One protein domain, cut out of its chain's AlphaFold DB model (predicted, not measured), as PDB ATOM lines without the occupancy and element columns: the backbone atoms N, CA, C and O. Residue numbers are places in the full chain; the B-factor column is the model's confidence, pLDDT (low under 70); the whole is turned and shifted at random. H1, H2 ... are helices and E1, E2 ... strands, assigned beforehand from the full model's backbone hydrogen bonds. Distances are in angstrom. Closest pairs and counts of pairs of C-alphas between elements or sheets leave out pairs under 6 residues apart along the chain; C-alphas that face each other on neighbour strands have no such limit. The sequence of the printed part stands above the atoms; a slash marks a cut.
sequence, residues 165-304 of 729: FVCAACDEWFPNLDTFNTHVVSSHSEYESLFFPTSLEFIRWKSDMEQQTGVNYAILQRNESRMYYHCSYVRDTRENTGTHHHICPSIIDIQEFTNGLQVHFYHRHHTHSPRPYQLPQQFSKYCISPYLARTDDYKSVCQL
ATOM      1  N   PHE A 165     250.142 261.936 201.619       84.00
ATOM      2  CA  PHE A 165     249.421 261.852 202.881       84.00
ATOM      3  C   PHE A 165     249.599 260.451 203.462       84.00
ATOM      4  O   PHE A 165     249.319 259.461 202.792       84.00
ATOM      5  N   VAL A 166     250.092 260.352 204.692       85.25
ATOM      6  CA  VAL A 166     250.322 259.075 205.380       85.25
ATOM      7  C   VAL A 166     249.327 258.957 206.524       85.25
ATOM      8  O   VAL A 166     249.288 259.820 207.402       85.25
ATOM      9  N   CYS A 167     248.522 257.895 206.527       87.56
ATOM     10  CA  CYS A 167     247.559 257.665 207.597       87.56
ATOM     11  C   CYS A 167     248.285 257.245 208.874       87.56
ATOM     12  O   CYS A 167     248.876 256.170 208.945       87.56
ATOM     13  N   ALA A 168     248.212 258.072 209.913       83.81
ATOM     14  CA  ALA A 168     249.017 257.893 211.115       83.81
ATOM     15  C   ALA A 168     248.611 256.689 212.005       83.81
ATOM     16  O   ALA A 168     249.224 256.481 213.048       83.81
ATOM     17  N   ALA A 169     247.589 255.911 211.626       80.62
ATOM     18  CA  ALA A 169     247.147 254.705 212.338       80.62
ATOM     19  C   ALA A 169     247.604 253.380 211.703       80.62
ATOM     20  O   ALA A 169     247.739 252.383 212.409       80.62
ATOM     21  N   CYS A 170     247.818 253.358 210.385       83.44
ATOM     22  CA  CYS A 170     248.188 252.163 209.615       83.44
ATOM     23  C   CYS A 170     249.470 252.352 208.780       83.44
ATOM     24  O   CYS A 170     249.942 251.398 208.168       83.44
ATOM     25  N   ASP A 171     250.010 253.575 208.747       82.81
ATOM     26  CA  ASP A 171     251.138 254.027 207.928       82.81
ATOM     27  C   ASP A 171     250.982 253.741 206.410       82.81
ATOM     28  O   ASP A 171     251.969 253.698 205.674       82.81
ATOM     29  N   GLU A 172     249.742 253.612 205.907       84.50
ATOM     30  CA  GLU A 172     249.429 253.578 204.465       84.50
ATOM     31  C   GLU A 172     249.584 254.964 203.810       84.50
ATOM     32  O   GLU A 172     249.360 255.997 204.446       84.50
ATOM     33  N   TRP A 173     250.001 254.992 202.535       85.38
ATOM     34  CA  TRP A 173     250.385 256.215 201.807       85.38
ATOM     35  C   TRP A 173     249.401 256.534 200.674       85.38
ATOM     36  O   TRP A 173     249.123 255.689 199.822       85.38
ATOM     37  N   PHE A 174     248.957 257.789 200.608       86.69
ATOM     38  CA  PHE A 174     247.920 258.278 199.703       86.69
ATOM     39  C   PHE A 174     248.435 259.459 198.860       86.69
ATOM     40  O   PHE A 174     249.051 260.376 199.405       86.69
ATOM     41  N   PRO A 175     248.187 259.483 197.536       83.50
ATOM     42  CA  PRO A 175     248.654 260.561 196.658       83.50
ATOM     43  C   PRO A 175     247.828 261.853 196.776       83.50
ATOM     44  O   PRO A 175     248.280 262.909 196.345       83.50
ATOM     45  N   ASN A 176     246.611 261.766 197.321       84.06
ATOM     46  CA  ASN A 176     245.642 262.857 197.395       84.06
ATOM     47  C   ASN A 176     244.870 262.798 198.720       84.06
ATOM     48  O   ASN A 176     244.540 261.708 199.202       84.06
ATOM     49  N   LEU A 177     244.487 263.956 199.256       84.38
ATOM     50  CA  LEU A 177     243.710 264.030 200.492       84.38
ATOM     51  C   LEU A 177     242.338 263.342 200.360       84.38
ATOM     52  O   LEU A 177     241.957 262.597 201.255       84.38
ATOM     53  N   ASP A 178     241.640 263.468 199.224       85.25
ATOM     54  CA  ASP A 178     240.375 262.746 198.987       85.25
ATOM     55  C   ASP A 178     240.529 261.213 199.068       85.25
ATOM     56  O   ASP A 178     239.636 260.518 199.560       85.25
ATOM     57  N   THR A 179     241.677 260.667 198.637       86.75
ATOM     58  CA  THR A 179     241.955 259.223 198.755       86.75
ATOM     59  C   THR A 179     242.247 258.803 200.195       86.75
ATOM     60  O   THR A 179     241.812 257.729 200.604       86.75
ATOM     61  N   PHE A 180     242.885 259.670 200.990       87.38
ATOM     62  CA  PHE A 180     243.039 259.474 202.434       87.38
ATOM     63  C   PHE A 180     241.685 259.551 203.166       87.38
ATOM     64  O   PHE A 180     241.365 258.656 203.943       87.38
ATOM     65  N   ASN A 181     240.841 260.543 202.858       87.12
ATOM     66  CA  ASN A 181     239.496 260.676 203.437       87.12
ATOM     67  C   ASN A 181     238.643 259.430 203.156       87.12
ATOM     68  O   ASN A 181     237.977 258.910 204.048       87.12
ATOM     69  N   THR A 182     238.713 258.911 201.924       86.44
ATOM     70  CA  THR A 182     238.011 257.679 201.532       86.44
ATOM     71  C   THR A 182     238.528 256.461 202.306       86.44
ATOM     72  O   THR A 182     237.714 255.675 202.780       86.44
ATOM     73  N   HIS A 183     239.849 256.334 202.502       87.94
ATOM     74  CA  HIS A 183     240.435 255.291 203.351       87.94
ATOM     75  C   HIS A 183     239.924 255.379 204.795       87.94
ATOM     76  O   HIS A 183     239.452 254.375 205.323       87.94
ATOM     77  N   VAL A 184     239.944 256.566 205.416       85.56
ATOM     78  CA  VAL A 184     239.451 256.769 206.791       85.56
ATOM     79  C   VAL A 184     237.996 256.310 206.927       85.56
ATOM     80  O   VAL A 184     237.703 255.464 207.772       85.56
ATOM     81  N   VAL A 185     237.114 256.789 206.044       84.81
ATOM     82  CA  VAL A 185     235.682 256.435 206.027       84.81
ATOM     83  C   VAL A 185     235.455 254.925 205.851       84.81
ATOM     84  O   VAL A 185     234.517 254.377 206.425       84.81
ATOM     85  N   SER A 186     236.309 254.225 205.092       83.06
ATOM     86  CA  SER A 186     236.165 252.780 204.848       83.06
ATOM     87  C   SER A 186     236.861 251.866 205.863       83.06
ATOM     88  O   SER A 186     236.430 250.731 206.045       83.06
ATOM     89  N   SER A 187     237.953 252.317 206.486       80.50
ATOM     90  CA  SER A 187     238.900 251.462 207.228       80.50
ATOM     91  C   SER A 187     239.015 251.802 208.716       80.50
ATOM     92  O   SER A 187     239.581 251.022 209.483       80.50
ATOM     93  N   HIS A 188     238.461 252.936 209.147       77.44
ATOM     94  CA  HIS A 188     238.406 253.359 210.546       77.44
ATOM     95  C   HIS A 188     236.950 253.587 210.970       77.44
ATOM     96  O   HIS A 188     236.572 254.671 211.396       77.44
ATOM     97  N   SER A 189     236.135 252.539 210.839       66.56
ATOM     98  CA  SER A 189     234.662 252.531 210.899       66.56
ATOM     99  C   SER A 189     234.010 252.931 212.238       66.56
ATOM    100  O   SER A 189     232.809 252.741 212.401       66.56
ATOM    101  N   GLU A 190     234.765 253.458 213.202       73.19
ATOM    102  CA  GLU A 190     234.252 253.959 214.483       73.19
ATOM    103  C   GLU A 190     233.954 255.462 214.364       73.19
ATOM    104  O   GLU A 190     234.847 256.304 214.499       73.19
ATOM    105  N   TYR A 191     232.689 255.790 214.081       82.75
ATOM    106  CA  TYR A 191     232.192 257.162 213.978       82.75
ATOM    107  C   TYR A 191     230.880 257.367 214.744       82.75
ATOM    108  O   TYR A 191     230.073 256.451 214.891       82.75
ATOM    109  N   GLU A 192     230.646 258.602 215.188       83.94
ATOM    110  CA  GLU A 192     229.353 259.057 215.704       83.94
ATOM    111  C   GLU A 192     228.631 259.901 214.641       83.94
ATOM    112  O   GLU A 192     229.203 260.843 214.092       83.94
ATOM    113  N   SER A 193     227.372 259.574 214.345       86.75
ATOM    114  CA  SER A 193     226.522 260.312 213.409       86.75
ATOM    115  C   SER A 193     225.625 261.308 214.138       86.75
ATOM    116  O   SER A 193     224.800 260.935 214.976       86.75
ATOM    117  N   LEU A 194     225.724 262.574 213.751       86.44
ATOM    118  CA  LEU A 194     224.952 263.699 214.270       86.44
ATOM    119  C   LEU A 194     224.184 264.383 213.123       86.44
ATOM    120  O   LEU A 194     224.642 264.389 211.981       86.44
ATOM    121  N   PHE A 195     223.029 264.982 213.412       88.25
ATOM    122  CA  PHE A 195     222.262 265.785 212.455       88.25
ATOM    123  C   PHE A 195     221.859 267.133 213.060       88.25
ATOM    124  O   PHE A 195     221.046 267.191 213.983       88.25
ATOM    125  N   PHE A 196     222.408 268.224 212.530       86.88
ATOM    126  CA  PHE A 196     222.171 269.583 213.016       86.88
ATOM    127  C   PHE A 196     221.212 270.337 212.079       86.88
ATOM    128  O   PHE A 196     221.547 270.515 210.908       86.88
ATOM    129  N   PRO A 197     220.060 270.843 212.560       82.81
ATOM    130  CA  PRO A 197     219.154 271.663 211.752       82.81
ATOM    131  C   PRO A 197     219.810 272.936 211.199       82.81
ATOM    132  O   PRO A 197     219.447 273.390 210.116       82.81
ATOM    133  N   THR A 198     220.782 273.514 211.915       83.75
ATOM    134  CA  THR A 198     221.499 274.726 211.490       83.75
ATOM    135  C   THR A 198     223.019 274.620 211.634       83.75
ATOM    136  O   THR A 198     223.557 273.966 212.531       83.75
ATOM    137  N   SER A 199     223.736 275.371 210.793       83.88
ATOM    138  CA  SER A 199     225.193 275.540 210.888       83.88
ATOM    139  C   SER A 199     225.645 276.194 212.201       83.88
ATOM    140  O   SER A 199     226.742 275.910 212.677       83.88
ATOM    141  N   LEU A 200     224.802 277.018 212.834       86.19
ATOM    142  CA  LEU A 200     225.093 277.633 214.134       86.19
ATOM    143  C   LEU A 200     225.113 276.606 215.275       86.19
ATOM    144  O   LEU A 200     225.949 276.710 216.173       86.19
ATOM    145  N   GLU A 201     224.225 275.609 215.248       86.00
ATOM    146  CA  GLU A 201     224.226 274.509 216.221       86.00
ATOM    147  C   GLU A 201     225.452 273.609 216.032       86.00
ATOM    148  O   GLU A 201     226.124 273.290 217.013       86.00
ATOM    149  N   PHE A 202     225.807 273.299 214.779       87.88
ATOM    150  CA  PHE A 202     227.044 272.589 214.447       87.88
ATOM    151  C   PHE A 202     228.301 273.337 214.934       87.88
ATOM    152  O   PHE A 202     229.162 272.735 215.572       87.88
ATOM    153  N   ILE A 203     228.413 274.651 214.694       86.50
ATOM    154  CA  ILE A 203     229.576 275.450 215.129       86.50
ATOM    155  C   ILE A 203     229.695 275.472 216.662       86.50
ATOM    156  O   ILE A 203     230.805 275.389 217.189       86.50
ATOM    157  N   ARG A 204     228.568 275.538 217.387       88.06
ATOM    158  CA  ARG A 204     228.551 275.431 218.857       88.06
ATOM    159  C   ARG A 204     229.026 274.059 219.329       88.06
ATOM    160  O   ARG A 204     229.891 274.004 220.197       88.06
ATOM    161  N   TRP A 205     228.510 272.980 218.737       89.81
ATOM    162  CA  TRP A 205     228.944 271.611 219.033       89.81
ATOM    163  C   TRP A 205     230.440 271.415 218.773       89.81
ATOM    164  O   TRP A 205     231.155 270.926 219.646       89.81
ATOM    165  N   LYS A 206     230.931 271.857 217.607       86.94
ATOM    166  CA  LYS A 206     232.347 271.776 217.237       86.94
ATOM    167  C   LYS A 206     233.214 272.518 218.255       86.94
ATOM    168  O   LYS A 206     234.150 271.931 218.779       86.94
ATOM    169  N   SER A 207     232.873 273.765 218.581       87.19
ATOM    170  CA  SER A 207     233.639 274.580 219.533       87.19
ATOM    171  C   SER A 207     233.693 273.966 220.939       87.19
ATOM    172  O   SER A 207     234.736 274.017 221.588       87.19
ATOM    173  N   ASP A 208     232.600 273.357 221.409       85.44
ATOM    174  CA  ASP A 208     232.559 272.640 222.690       85.44
ATOM    175  C   ASP A 208     233.420 271.361 222.661       85.44
ATOM    176  O   ASP A 208     234.266 271.155 223.531       85.44
ATOM    177  N   MET A 209     233.295 270.550 221.606       86.69
ATOM    178  CA  MET A 209     234.100 269.341 221.394       86.69
ATOM    179  C   MET A 209     235.605 269.653 221.291       86.69
ATOM    180  O   MET A 209     236.421 268.960 221.907       86.69
ATOM    181  N   GLU A 210     235.990 270.729 220.598       86.38
ATOM    182  CA  GLU A 210     237.381 271.201 220.512       86.38
ATOM    183  C   GLU A 210     237.917 271.660 221.882       86.38
ATOM    184  O   GLU A 210     239.048 271.331 222.249       86.38
ATOM    185  N   GLN A 211     237.099 272.360 222.680       84.50
ATOM    186  CA  GLN A 211     237.453 272.776 224.045       84.50
ATOM    187  C   GLN A 211     237.594 271.591 225.014       84.50
ATOM    188  O   GLN A 211     238.520 271.575 225.828       84.50
ATOM    189  N   GLN A 212     236.715 270.588 224.923       81.19
ATOM    190  CA  GLN A 212     236.795 269.378 225.746       81.19
ATOM    191  C   GLN A 212     238.043 268.546 225.423       81.19
ATOM    192  O   GLN A 212     238.812 268.200 226.323       81.19
ATOM    193  N   THR A 213     238.241 268.220 224.140       80.19
ATOM    194  CA  THR A 213     239.318 267.327 223.674       80.19
ATOM    195  C   THR A 213     240.699 267.973 223.750       80.19
ATOM    196  O   THR A 213     241.690 267.271 223.975       80.19
ATOM    197  N   GLY A 214     240.771 269.297 223.569       79.56
ATOM    198  CA  GLY A 214     242.011 270.038 223.334       79.56
ATOM    199  C   GLY A 214     242.534 269.914 221.897       79.56
ATOM    200  O   GLY A 214     243.675 270.289 221.634       79.56
ATOM    201  N   VAL A 215     241.733 269.373 220.973       83.62
ATOM    202  CA  VAL A 215     242.089 269.186 219.562       83.62
ATOM    203  C   VAL A 215     241.388 270.238 218.719       83.62
ATOM    204  O   VAL A 215     240.182 270.414 218.827       83.62
ATOM    205  N   ASN A 216     242.131 270.896 217.833       83.81
ATOM    206  CA  ASN A 216     241.551 271.732 216.790       83.81
ATOM    207  C   ASN A 216     241.299 270.906 215.516       83.81
ATOM    208  O   ASN A 216     242.097 270.032 215.176       83.81
ATOM    209  N   TYR A 217     240.211 271.211 214.811       85.44
ATOM    210  CA  TYR A 217     239.833 270.614 213.534       85.44
ATOM    211  C   TYR A 217     239.770 271.688 212.446       85.44
ATOM    212  O   TYR A 217     238.910 272.579 212.487       85.44
ATOM    213  N   ALA A 218     240.659 271.578 211.460       83.44
ATOM    214  CA  ALA A 218     240.845 272.536 210.372       83.44
ATOM    215  C   ALA A 218     240.417 271.955 209.014       83.44
ATOM    216  O   ALA A 218     240.528 270.757 208.774       83.44
ATOM    217  N   ILE A 219     239.938 272.807 208.103       83.50
ATOM    218  CA  ILE A 219     239.563 272.390 206.743       83.50
ATOM    219  C   ILE A 219     240.814 272.409 205.860       83.50
ATOM    220  O   ILE A 219     241.295 273.490 205.519       83.50
ATOM    221  N   LEU A 220     241.314 271.237 205.460       71.88
ATOM    222  CA  LEU A 220     242.444 271.135 204.525       71.88
ATOM    223  C   LEU A 220     242.012 271.238 203.047       71.88
ATOM    224  O   LEU A 220     242.792 271.680 202.210       71.88
ATOM    225  N   GLN A 221     240.766 270.876 202.722       66.00
ATOM    226  CA  GLN A 221     240.200 270.963 201.370       66.00
ATOM    227  C   GLN A 221     238.691 271.240 201.436       66.00
ATOM    228  O   GLN A 221     237.992 270.685 202.281       66.00
ATOM    229  N   ARG A 222     238.181 272.091 200.534       61.59
ATOM    230  CA  ARG A 222     236.743 272.363 200.364       61.59
ATOM    231  C   ARG A 222     236.265 271.776 199.040       61.59
ATOM    232  O   ARG A 222     236.764 272.185 197.995       61.59
ATOM    233  N   ASN A 223     235.280 270.885 199.097       65.06
ATOM    234  CA  ASN A 223     234.573 270.350 197.935       65.06
ATOM    235  C   ASN A 223     233.107 270.822 198.003       65.06
ATOM    236  O   ASN A 223     232.556 270.941 199.092       65.06
ATOM    237  N   GLU A 224     232.462 271.089 196.862       60.41
ATOM    238  CA  GLU A 224     231.183 271.834 196.796       60.41
ATOM    239  C   GLU A 224     229.966 271.144 197.451       60.41
ATOM    240  O   GLU A 224     228.939 271.788 197.630       60.41
ATOM    241  N   SER A 225     230.060 269.859 197.807       65.88
ATOM    242  CA  SER A 225     228.945 269.059 198.349       65.88
ATOM    243  C   SER A 225     229.271 268.239 199.605       65.88
ATOM    244  O   SER A 225     228.385 267.579 200.150       65.88
ATOM    245  N   ARG A 226     230.532 268.238 200.060       80.19
ATOM    246  CA  ARG A 226     230.989 267.457 201.221       80.19
ATOM    247  C   ARG A 226     232.240 268.090 201.823       80.19
ATOM    248  O   ARG A 226     233.243 268.252 201.125       80.19
ATOM    249  N   MET A 227     232.185 268.453 203.101       82.69
ATOM    250  CA  MET A 227     233.254 269.181 203.792       82.69
ATOM    251  C   MET A 227     233.939 268.280 204.815       82.69
ATOM    252  O   MET A 227     233.282 267.736 205.698       82.69
ATOM    253  N   TYR A 228     235.263 268.169 204.728       85.31
ATOM    254  CA  TYR A 228     236.075 267.435 205.697       85.31
ATOM    255  C   TYR A 228     236.868 268.414 206.566       85.31
ATOM    256  O   TYR A 228     237.571 269.283 206.045       85.31
ATOM    257  N   TYR A 229     236.793 268.245 207.885       85.44
ATOM    258  CA  TYR A 229     237.716 268.866 208.830       85.44
ATOM    259  C   TYR A 229     238.646 267.795 209.392       85.44
ATOM    260  O   TYR A 229     238.191 266.753 209.861       85.44
ATOM    261  N   HIS A 230     239.941 268.076 209.400       85.94
ATOM    262  CA  HIS A 230     240.987 267.174 209.863       85.94
ATOM    263  C   HIS A 230     241.491 267.607 211.229       85.94
ATOM    264  O   HIS A 230     241.683 268.798 211.473       85.94
ATOM    265  N   CYS A 231     241.740 266.638 212.107       86.75
ATOM    266  CA  CYS A 231     242.469 266.861 213.348       86.75
ATOM    267  C   CYS A 231     243.839 267.506 213.052       86.75
ATOM    268  O   CYS A 231     244.675 266.915 212.367       86.75
ATOM    269  N   SER A 232     244.089 268.697 213.605       82.31
ATOM    270  CA  SER A 232     245.281 269.528 213.349       82.31
ATOM    271  C   SER A 232     246.594 268.981 213.945       82.31
ATOM    272  O   SER A 232     247.591 269.699 214.006       82.31
ATOM    273  N   TYR A 233     246.623 267.725 214.407       78.19
ATOM    274  CA  TYR A 233     247.839 267.061 214.876       78.19
ATOM    275  C   TYR A 233     248.600 266.431 213.703       78.19
ATOM    276  O   TYR A 233     248.138 265.459 213.095       78.19
ATOM    277  N   VAL A 234     249.806 266.939 213.451       68.50
ATOM    278  CA  VAL A 234     250.790 266.357 212.530       68.50
ATOM    279  C   VAL A 234     251.893 265.684 213.348       68.50
ATOM    280  O   VAL A 234     252.324 266.206 214.375       68.50
ATOM    281  N   ARG A 235     252.350 264.506 212.913       65.94
ATOM    282  CA  ARG A 235     253.430 263.767 213.584       65.94
ATOM    283  C   ARG A 235     254.797 264.217 213.058       65.94
ATOM    284  O   ARG A 235     255.191 263.797 211.974       65.94
ATOM    285  N   ASP A 236     255.535 264.988 213.857       54.62
ATOM    286  CA  ASP A 236     256.925 265.370 213.563       54.62
ATOM    287  C   ASP A 236     257.857 264.146 213.529       54.62
ATOM    288  O   ASP A 236     258.385 263.689 214.549       54.62
ATOM    289  N   THR A 237     258.100 263.606 212.336       54.81
ATOM    290  CA  THR A 237     259.190 262.660 212.098       54.81
ATOM    291  C   THR A 237     260.502 263.432 211.930       54.81
ATOM    292  O   THR A 237     260.585 264.425 211.211       54.81
ATOM    293  N   ARG A 238     261.574 262.982 212.600       49.50
ATOM    294  CA  ARG A 238     262.896 263.650 212.543       49.50
ATOM    295  C   ARG A 238     263.580 263.562 211.172       49.50
ATOM    296  O   ARG A 238     264.602 264.207 210.958       49.50
ATOM    297  N   GLU A 239     263.006 262.799 210.251       49.94
ATOM    298  CA  GLU A 239     263.413 262.678 208.853       49.94
ATOM    299  C   GLU A 239     262.466 263.511 207.976       49.94
ATOM    300  O   GLU A 239     261.766 262.981 207.117       49.94
ATOM    301  N   ASN A 240     262.419 264.829 208.213       48.06
ATOM    302  CA  ASN A 240     261.563 265.756 207.466       48.06
ATOM    303  C   ASN A 240     262.101 266.002 206.040       48.06
ATOM    304  O   ASN A 240     262.563 267.088 205.684       48.06
ATOM    305  N   THR A 241     262.047 264.966 205.202       49.81
ATOM    306  CA  THR A 241     261.903 265.149 203.761       49.81
ATOM    307  C   THR A 241     260.479 265.642 203.527       49.81
ATOM    308  O   THR A 241     259.537 264.877 203.737       49.81
ATOM    309  N   GLY A 242     260.330 266.910 203.126       56.47
ATOM    310  CA  GLY A 242     259.050 267.615 202.945       56.47
ATOM    311  C   GLY A 242     258.198 267.106 201.775       56.47
ATOM    312  O   GLY A 242     257.877 267.851 200.855       56.47
ATOM    313  N   THR A 243     257.889 265.813 201.791       65.25
ATOM    314  CA  THR A 243     257.095 265.063 200.811       65.25
ATOM    315  C   THR A 243     256.101 264.110 201.479       65.25
ATOM    316  O   THR A 243     255.338 263.468 200.767       65.25
ATOM    317  N   HIS A 244     256.096 263.998 202.815       70.56
ATOM    318  CA  HIS A 244     255.226 263.093 203.573       70.56
ATOM    319  C   HIS A 244     254.514 263.829 204.715       70.56
ATOM    320  O   HIS A 244     255.158 264.299 205.651       70.56
ATOM    321  N   HIS A 245     253.183 263.887 204.664       79.81
ATOM    322  CA  HIS A 245     252.340 264.487 205.697       79.81
ATOM    323  C   HIS A 245     251.619 263.393 206.492       79.81
ATOM    324  O   HIS A 245     250.653 262.801 206.015       79.81
ATOM    325  N   HIS A 246     252.086 263.121 207.714       81.38
ATOM    326  CA  HIS A 246     251.454 262.161 208.623       81.38
ATOM    327  C   HIS A 246     250.217 262.783 209.291       81.38
ATOM    328  O   HIS A 246     250.354 263.549 210.247       81.38
ATOM    329  N   ILE A 247     249.022 262.440 208.798       84.38
ATOM    330  CA  ILE A 247     247.736 262.988 209.257       84.38
ATOM    331  C   ILE A 247     247.010 261.978 210.157       84.38
ATOM    332  O   ILE A 247     246.964 260.776 209.877       84.38
ATOM    333  N   CYS A 248     246.431 262.467 211.256       85.94
ATOM    334  CA  CYS A 248     245.563 261.678 212.128       85.94
ATOM    335  C   CYS A 248     244.273 261.263 211.387       85.94
ATOM    336  O   CYS A 248     243.631 262.128 210.796       85.94
ATOM    337  N   PRO A 249     243.817 259.996 211.462       84.19
ATOM    338  CA  PRO A 249     242.554 259.576 210.843       84.19
ATOM    339  C   PRO A 249     241.300 260.160 211.509       84.19
ATOM    340  O   PRO A 249     240.194 259.872 211.065       84.19
ATOM    341  N   SER A 250     241.429 260.952 212.575       87.56
ATOM    342  CA  SER A 250     240.272 261.616 213.162       87.56
ATOM    343  C   SER A 250     239.840 262.808 212.305       87.56
ATOM    344  O   SER A 250     240.573 263.793 212.155       87.56
ATOM    345  N   ILE A 251     238.640 262.690 211.736       87.75
ATOM    346  CA  ILE A 251     238.019 263.675 210.849       87.75
ATOM    347  C   ILE A 251     236.565 263.943 211.252       87.75
ATOM    348  O   ILE A 251     235.889 263.091 211.832       87.75
ATOM    349  N   ILE A 252     236.074 265.125 210.889       88.75
ATOM    350  CA  ILE A 252     234.650 265.464 210.871       88.75
ATOM    351  C   ILE A 252     234.245 265.553 209.401       88.75
ATOM    352  O   ILE A 252     234.743 266.413 208.675       88.75
ATOM    353  N   ASP A 253     233.367 264.661 208.968       88.31
ATOM    354  CA  ASP A 253     232.797 264.623 207.622       88.31
ATOM    355  C   ASP A 253     231.387 265.226 207.644       88.31
ATOM    356  O   ASP A 253     230.547 264.779 208.421       88.31
ATOM    357  N   ILE A 254     231.126 266.238 206.815       88.56
ATOM    358  CA  ILE A 254     229.841 266.945 206.760       88.56
ATOM    359  C   ILE A 254     229.236 266.840 205.368       88.56
ATOM    360  O   ILE A 254     229.867 267.208 204.373       88.56
ATOM    361  N   GLN A 255     227.975 266.421 205.325       86.94
ATOM    362  CA  GLN A 255     227.136 266.418 204.137       86.94
ATOM    363  C   GLN A 255     225.968 267.394 204.328       86.94
ATOM    364  O   GLN A 255     225.218 267.311 205.305       86.94
ATOM    365  N   GLU A 256     225.823 268.332 203.394       85.19
ATOM    366  CA  GLU A 256     224.771 269.350 203.434       85.19
ATOM    367  C   GLU A 256     223.479 268.826 202.785       85.19
ATOM    368  O   GLU A 256     223.506 268.237 201.702       85.19
ATOM    369  N   PHE A 257     222.339 269.056 203.438       81.50
ATOM    370  CA  PHE A 257     221.004 268.722 202.942       81.50
ATOM    371  C   PHE A 257     220.080 269.943 203.034       81.50
ATOM    372  O   PHE A 257     220.288 270.849 203.839       81.50
ATOM    373  N   THR A 258     218.985 269.941 202.270       76.12
ATOM    374  CA  THR A 258     217.978 271.025 202.275       76.12
ATOM    375  C   THR A 258     217.356 271.299 203.649       76.12
ATOM    376  O   THR A 258     216.855 272.395 203.879       76.12
ATOM    377  N   ASN A 259     217.391 270.313 204.552       76.56
ATOM    378  CA  ASN A 259     216.752 270.350 205.868       76.56
ATOM    379  C   ASN A 259     217.758 270.353 207.044       76.56
ATOM    380  O   ASN A 259     217.333 270.205 208.190       76.56
ATOM    381  N   GLY A 260     219.071 270.460 206.789       83.25
ATOM    382  CA  GLY A 260     220.108 270.459 207.832       83.25
ATOM    383  C   GLY A 260     221.452 269.872 207.387       83.25
ATOM    384  O   GLY A 260     221.680 269.603 206.210       83.25
ATOM    385  N   LEU A 261     222.350 269.667 208.348       86.19
ATOM    386  CA  LEU A 261     223.704 269.140 208.158       86.19
ATOM    387  C   LEU A 261     223.824 267.757 208.803       86.19
ATOM    388  O   LEU A 261     223.673 267.638 210.020       86.19
ATOM    389  N   GLN A 262     224.156 266.730 208.019       86.25
ATOM    390  CA  GLN A 262     224.575 265.437 208.561       86.25
ATOM    391  C   GLN A 262     226.085 265.458 208.797       86.25
ATOM    392  O   GLN A 262     226.844 265.894 207.934       86.25
ATOM    393  N   VAL A 263     226.515 264.989 209.965       88.44
ATOM    394  CA  VAL A 263     227.904 265.036 210.423       88.44
ATOM    395  C   VAL A 263     228.324 263.651 210.910       88.44
ATOM    396  O   VAL A 263     227.699 263.110 211.817       88.44
ATOM    397  N   HIS A 264     229.391 263.094 210.342       86.19
ATOM    398  CA  HIS A 264     230.036 261.867 210.811       86.19
ATOM    399  C   HIS A 264     231.351 262.229 211.504       86.19
ATOM    400  O   HIS A 264     232.273 262.761 210.880       86.19
ATOM    401  N   PHE A 265     231.440 261.956 212.804       86.88
ATOM    402  CA  PHE A 265     232.593 262.283 213.631       86.88
ATOM    403  C   PHE A 265     233.423 261.036 213.946       86.88
ATOM    404  O   PHE A 265     233.035 260.200 214.761       86.88
ATOM    405  N   TYR A 266     234.593 260.931 213.319       85.81
ATOM    406  CA  TYR A 266     235.538 259.830 213.497       85.81
ATOM    407  C   TYR A 266     236.418 260.120 214.719       85.81
ATOM    408  O   TYR A 266     237.540 260.615 214.605       85.81
ATOM    409  N   HIS A 267     235.898 259.853 215.915       79.88
ATOM    410  CA  HIS A 267     236.459 260.297 217.199       79.88
ATOM    411  C   HIS A 267     237.754 259.575 217.649       79.88
ATOM    412  O   HIS A 267     238.171 259.701 218.804       79.88
ATOM    413  N   ARG A 268     238.378 258.747 216.796       77.88
ATOM    414  CA  ARG A 268     239.461 257.828 217.187       77.88
ATOM    415  C   ARG A 268     240.851 258.312 216.762       77.88
ATOM    416  O   ARG A 268     241.294 258.142 215.625       77.88
ATOM    417  N   HIS A 269     241.581 258.849 217.733       79.62
ATOM    418  CA  HIS A 269     242.960 259.310 217.581       79.62
ATOM    419  C   HIS A 269     243.944 258.165 217.864       79.62
ATOM    420  O   HIS A 269     243.764 257.417 218.821       79.62
ATOM    421  N   HIS A 270     244.977 258.017 217.027       68.44
ATOM    422  CA  HIS A 270     245.906 256.874 217.088       68.44
ATOM    423  C   HIS A 270     247.364 257.248 217.419       68.44
ATOM    424  O   HIS A 270     248.101 256.419 217.942       68.44
ATOM    425  N   THR A 271     247.791 258.489 217.154       61.91
ATOM    426  CA  THR A 271     249.159 258.983 217.443       61.91
ATOM    427  C   THR A 271     249.259 259.924 218.636       61.91
ATOM    428  O   THR A 271     250.357 260.245 219.081       61.91
ATOM    429  N   HIS A 272     248.120 260.356 219.160       71.00
ATOM    430  CA  HIS A 272     247.995 261.164 220.361       71.00
ATOM    431  C   HIS A 272     246.710 260.747 221.074       71.00
ATOM    432  O   HIS A 272     245.738 260.368 220.423       71.00
ATOM    433  N   SER A 273     246.705 260.825 222.402       64.06
ATOM    434  CA  SER A 273     245.494 260.657 223.204       64.06
ATOM    435  C   SER A 273     245.016 262.044 223.630       64.06
ATOM    436  O   SER A 273     245.590 262.602 224.569       64.06
ATOM    437  N   PRO A 274     244.010 262.636 222.966       71.44
ATOM    438  CA  PRO A 274     243.328 263.797 223.520       71.44
ATOM    439  C   PRO A 274     242.521 263.392 224.758       71.44
ATOM    440  O   PRO A 274     242.447 262.213 225.124       71.44
ATOM    441  N   ARG A 275     241.896 264.371 225.417       67.69
ATOM    442  CA  ARG A 275     240.930 264.066 226.480       67.69
ATOM    443  C   ARG A 275     239.732 263.311 225.884       67.69
ATOM    444  O   ARG A 275     239.319 263.652 224.774       67.69
ATOM    445  N   PRO A 276     239.176 262.305 226.586       63.38
ATOM    446  CA  PRO A 276     238.046 261.539 226.076       63.38
ATOM    447  C   PRO A 276     236.833 262.455 225.908       63.38
ATOM    448  O   PRO A 276     236.330 263.012 226.884       63.38
ATOM    449  N   TYR A 277     236.376 262.606 224.667       72.88
ATOM    450  CA  TYR A 277     235.136 263.309 224.367       72.88
ATOM    451  C   TYR A 277     233.938 262.536 224.926       72.88
ATOM    452  O   TYR A 277     233.877 261.310 224.818       72.88
ATOM    453  N   GLN A 278     232.968 263.256 225.488       70.94
ATOM    454  CA  GLN A 278     231.652 262.719 225.819       70.94
ATOM    455  C   GLN A 278     230.595 263.665 225.254       70.94
ATOM    456  O   GLN A 278     230.634 264.865 225.531       70.94
ATOM    457  N   LEU A 279     229.650 263.135 224.470       75.56
ATOM    458  CA  LEU A 279     228.590 263.935 223.861       75.56
ATOM    459  C   LEU A 279     227.749 264.627 224.954       75.56
ATOM    460  O   LEU A 279     227.081 263.938 225.733       75.56
ATOM    461  N   PRO A 280     227.725 265.973 225.031       77.50
ATOM    462  CA  PRO A 280     226.945 266.662 226.050       77.50
ATOM    463  C   PRO A 280     225.448 266.408 225.883       77.50
ATOM    464  O   PRO A 280     224.929 266.375 224.766       77.50
ATOM    465  N   GLN A 281     224.712 266.365 226.996       72.06
ATOM    466  CA  GLN A 281     223.247 266.215 226.995       72.06
ATOM    467  C   GLN A 281     222.512 267.307 226.188       72.06
ATOM    468  O   GLN A 281     221.376 267.109 225.773       72.06
ATOM    469  N   GLN A 282     223.152 268.453 225.934       73.38
ATOM    470  CA  GLN A 282     222.606 269.516 225.082       73.38
ATOM    471  C   GLN A 282     222.621 269.157 223.585       73.38
ATOM    472  O   GLN A 282     221.817 269.697 222.821       73.38
ATOM    473  N   PHE A 283     223.510 268.248 223.170       79.00
ATOM    474  CA  PHE A 283     223.692 267.811 221.786       79.00
ATOM    475  C   PHE A 283     223.239 266.362 221.533       79.00
ATOM    476  O   PHE A 283     223.096 265.980 220.375       79.00
ATOM    477  N   SER A 284     222.920 265.579 222.573       73.88
ATOM    478  CA  SER A 284     222.378 264.211 222.440       73.88
ATOM    479  C   SER A 284     221.122 264.132 221.565       73.88
ATOM    480  O   SER A 284     220.969 263.183 220.803       73.88
ATOM    481  N   LYS A 285     220.276 265.171 221.587       77.69
ATOM    482  CA  LYS A 285     219.110 265.342 220.697       77.69
ATOM    483  C   LYS A 285     219.430 265.383 219.193       77.69
ATOM    484  O   LYS A 285     218.512 265.259 218.392       77.69
ATOM    485  N   TYR A 286     220.694 265.580 218.812       80.75
ATOM    486  CA  TYR A 286     221.154 265.541 217.422       80.75
ATOM    487  C   TYR A 286     221.829 264.207 217.065       80.75
ATOM    488  O   TYR A 286     222.146 264.002 215.899       80.75
ATOM    489  N   CYS A 287     222.076 263.300 218.021       79.00
ATOM    490  CA  CYS A 287     222.746 262.025 217.751       79.00
ATOM    491  C   CYS A 287     221.789 261.039 217.075       79.00
ATOM    492  O   CYS A 287     220.797 260.600 217.660       79.00
ATOM    493  N   ILE A 288     222.109 260.681 215.831       80.69
ATOM    494  CA  ILE A 288     221.339 259.740 215.013       80.69
ATOM    495  C   ILE A 288     221.985 258.349 214.939       80.69
ATOM    496  O   ILE A 288     221.352 257.420 214.440       80.69
ATOM    497  N   SER A 289     223.194 258.161 215.487       75.19
ATOM    498  CA  SER A 289     223.897 256.865 215.551       75.19
ATOM    499  C   SER A 289     223.021 255.695 216.033       75.19
ATOM    500  O   SER A 289     223.036 254.657 215.374       75.19
ATOM    501  N   PRO A 290     222.193 255.822 217.100       66.25
ATOM    502  CA  PRO A 290     221.352 254.714 217.570       66.25
ATOM    503  C   PRO A 290     220.232 254.322 216.593       66.25
ATOM    504  O   PRO A 290     219.735 253.198 216.642       66.25
ATOM    505  N   TYR A 291     219.826 255.245 215.719       63.50
ATOM    506  CA  TYR A 291     218.829 255.006 214.676       63.50
ATOM    507  C   TYR A 291     219.483 254.418 213.424       63.50
ATOM    508  O   TYR A 291     218.939 253.486 212.838       63.50
ATOM    509  N   LEU A 292     220.672 254.905 213.048       64.94
ATOM    510  CA  LEU A 292     221.420 254.377 211.906       64.94
ATOM    511  C   LEU A 292     221.961 252.965 212.153       64.94
ATOM    512  O   LEU A 292     221.845 252.140 211.250       64.94
ATOM    513  N   ALA A 293     222.431 252.646 213.364       59.84
ATOM    514  CA  ALA A 293     222.892 251.299 213.711       59.84
ATOM    515  C   ALA A 293     221.816 250.229 213.437       59.84
ATOM    516  O   ALA A 293     222.103 249.207 212.819       59.84
ATOM    517  N   ARG A 294     220.545 250.523 213.761       52.66
ATOM    518  CA  ARG A 294     219.407 249.654 213.407       52.66
ATOM    519  C   ARG A 294     219.200 249.491 211.900       52.66
ATOM    520  O   ARG A 294     218.632 248.493 211.480       52.66
ATOM    521  N   THR A 295     219.627 250.445 211.067       50.66
ATOM    522  CA  THR A 295     219.585 250.283 209.600       50.66
ATOM    523  C   THR A 295     220.713 249.390 209.085       50.66
ATOM    524  O   THR A 295     220.528 248.700 208.085       50.66
ATOM    525  N   ASP A 296     221.858 249.354 209.772       51.00
ATOM    526  CA  ASP A 296     222.970 248.459 209.447       51.00
ATOM    527  C   ASP A 296     222.709 247.011 209.896       51.00
ATOM    528  O   ASP A 296     223.102 246.092 209.179       51.00
ATOM    529  N   ASP A 297     221.925 246.792 210.961       51.41
ATOM    530  CA  ASP A 297     221.361 245.469 211.290       51.41
ATOM    531  C   ASP A 297     220.581 244.879 210.093       51.41
ATOM    532  O   ASP A 297     220.799 243.726 209.717       51.41
ATOM    533  N   TYR A 298     219.738 245.679 209.420       49.47
ATOM    534  CA  TYR A 298     219.032 245.241 208.204       49.47
ATOM    535  C   TYR A 298     219.963 245.072 206.986       49.47
ATOM    536  O   TYR A 298     219.715 244.194 206.162       49.47
ATOM    537  N   LYS A 299     221.054 245.847 206.852       48.44
ATOM    538  CA  LYS A 299     222.047 245.643 205.770       48.44
ATOM    539  C   LYS A 299     222.895 244.385 205.974       48.44
ATOM    540  O   LYS A 299     223.307 243.774 204.989       48.44
ATOM    541  N   SER A 300     223.149 243.997 207.223       49.06
ATOM    542  CA  SER A 300     223.913 242.797 207.588       49.06
ATOM    543  C   SER A 300     223.232 241.513 207.095       49.06
ATOM    544  O   SER A 300     223.889 240.591 206.609       49.06
ATOM    545  N   VAL A 301     221.893 241.496 207.106       47.84
ATOM    546  CA  VAL A 301     221.065 240.412 206.549       47.84
ATOM    547  C   VAL A 301     221.342 240.185 205.052       47.84
ATOM    548  O   VAL A 301     221.437 239.043 204.609       47.84
ATOM    549  N   CYS A 302     221.580 241.252 204.283       47.81
ATOM    550  CA  CYS A 302     221.799 241.199 202.832       47.81
ATOM    551  C   CYS A 302     223.182 240.666 202.393       47.81
ATOM    552  O   CYS A 302     223.503 240.737 201.207       47.81
ATOM    553  N   GLN A 303     224.030 240.182 203.313       48.12
ATOM    554  CA  GLN A 303     225.371 239.652 202.999       48.12
ATOM    555  C   GLN A 303     225.511 238.130 203.159       48.12
ATOM    556  O   GLN A 303     226.576 237.579 202.867       48.12
ATOM    557  N   LEU A 304     224.459 237.433 203.594       49.00
ATOM    558  CA  LEU A 304     224.438 235.970 203.603       49.00
ATOM    559  C   LEU A 304     224.126 235.418 202.201       49.00
ATOM    560  O   LEU A 304     223.516 236.086 201.367       49.00
TER     561      LEU A 304
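Overview. This is residues 165 to 304 of the 729 residues of the protein "uncharacterized protein LOC112056002" of Bicyclus anynana (UniProt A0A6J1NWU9). A twisted antiparallel sheet of five strands forms the core, with helix H1 across one face and helix H2 over the opposite face. Strands E1 and E5 make a small parallel sheet near the end of E4, and the last helix, H3, starts at edge strand E2 and leaves the body, residues 294 to 304 sticking out. The printed part has 140 residues with three named helices and seven named strands, in the order E1 H1 E2 H2 E3 E4 E5 E6 E7 H3; the large sheet's order is E2, E7, E6, E4, E3. The class is mixed, helices and strands; the whole is compact, with a radius of gyration of the C-alphas of 16.0 A and spans of 45 by 43 by 31 A.

Arrangement. Start at E1, residues 165 to 167, parallel to E5, residues 244 to 247, at 43 degrees; N 166 and O 245 are within hydrogen-bond range at 2.8 A. Go on to H1, residues 177 to 187; the closest C-alphas of E1 and H1 are those of Phe 165 and Leu 177, 6.6 A apart. The large sheet holds E2, residues 192 to 196, E3, 217 to 223, E4, 226 to 231, E6, 251 to 257, and E7, 260 to 265. H1 is on it at a height over the sheet of 10.2 A, over E6 and, only just, over E4, with 3 of its C-alphas falling there; it runs across the strands, at 88 degrees to E6 on the local plane. H2, residues 199 to 213, is on the opposite face; its closest C-alpha pair with E7 is Ser 199 and Leu 261, 7.1 A. Between neighbour strands, look for N 194 and O 263 at 2.8 A for E2 and E7, N 255 and O 262 at 2.9 A in the hairpin E6 and E7, N 229 and O 252 at 2.9 A for E6 and E4, and N 230 and O 218 at 2.8 A in the hairpin E3 and E4. H3, residues 289 to 301, only grazes the sheet with residues 289 to 293; the C-alphas of Ser 193 and Ser 289 are the closest of E2 and H3, at 4.8 A. In H1 and H2 every O i to N i+4 pair is within hydrogen-bond range; in H3, 5 of 9 are.

Along the chain. Find C-alpha 165 at (249.421, 261.852, 202.881), where E1 begins. H1 is 15.0 A long; H2 runs 20.7 A from C-alpha 199 at (225.193, 275.540, 210.888). E6 is 19.4 A long. H3 runs 19.0 A to C-alpha 301 at (221.065, 240.412, 206.549).

Size, cuts and confidence. The farthest C-alphas, those of Arg 238 and Val 301, are 48.2 A apart. The printed part has no cut. The links E4 to E5 and E7 to H3 are long. Mean pLDDT of the printed part is 76.3; among residues under 70 are 234 to 243 and 290 to 304.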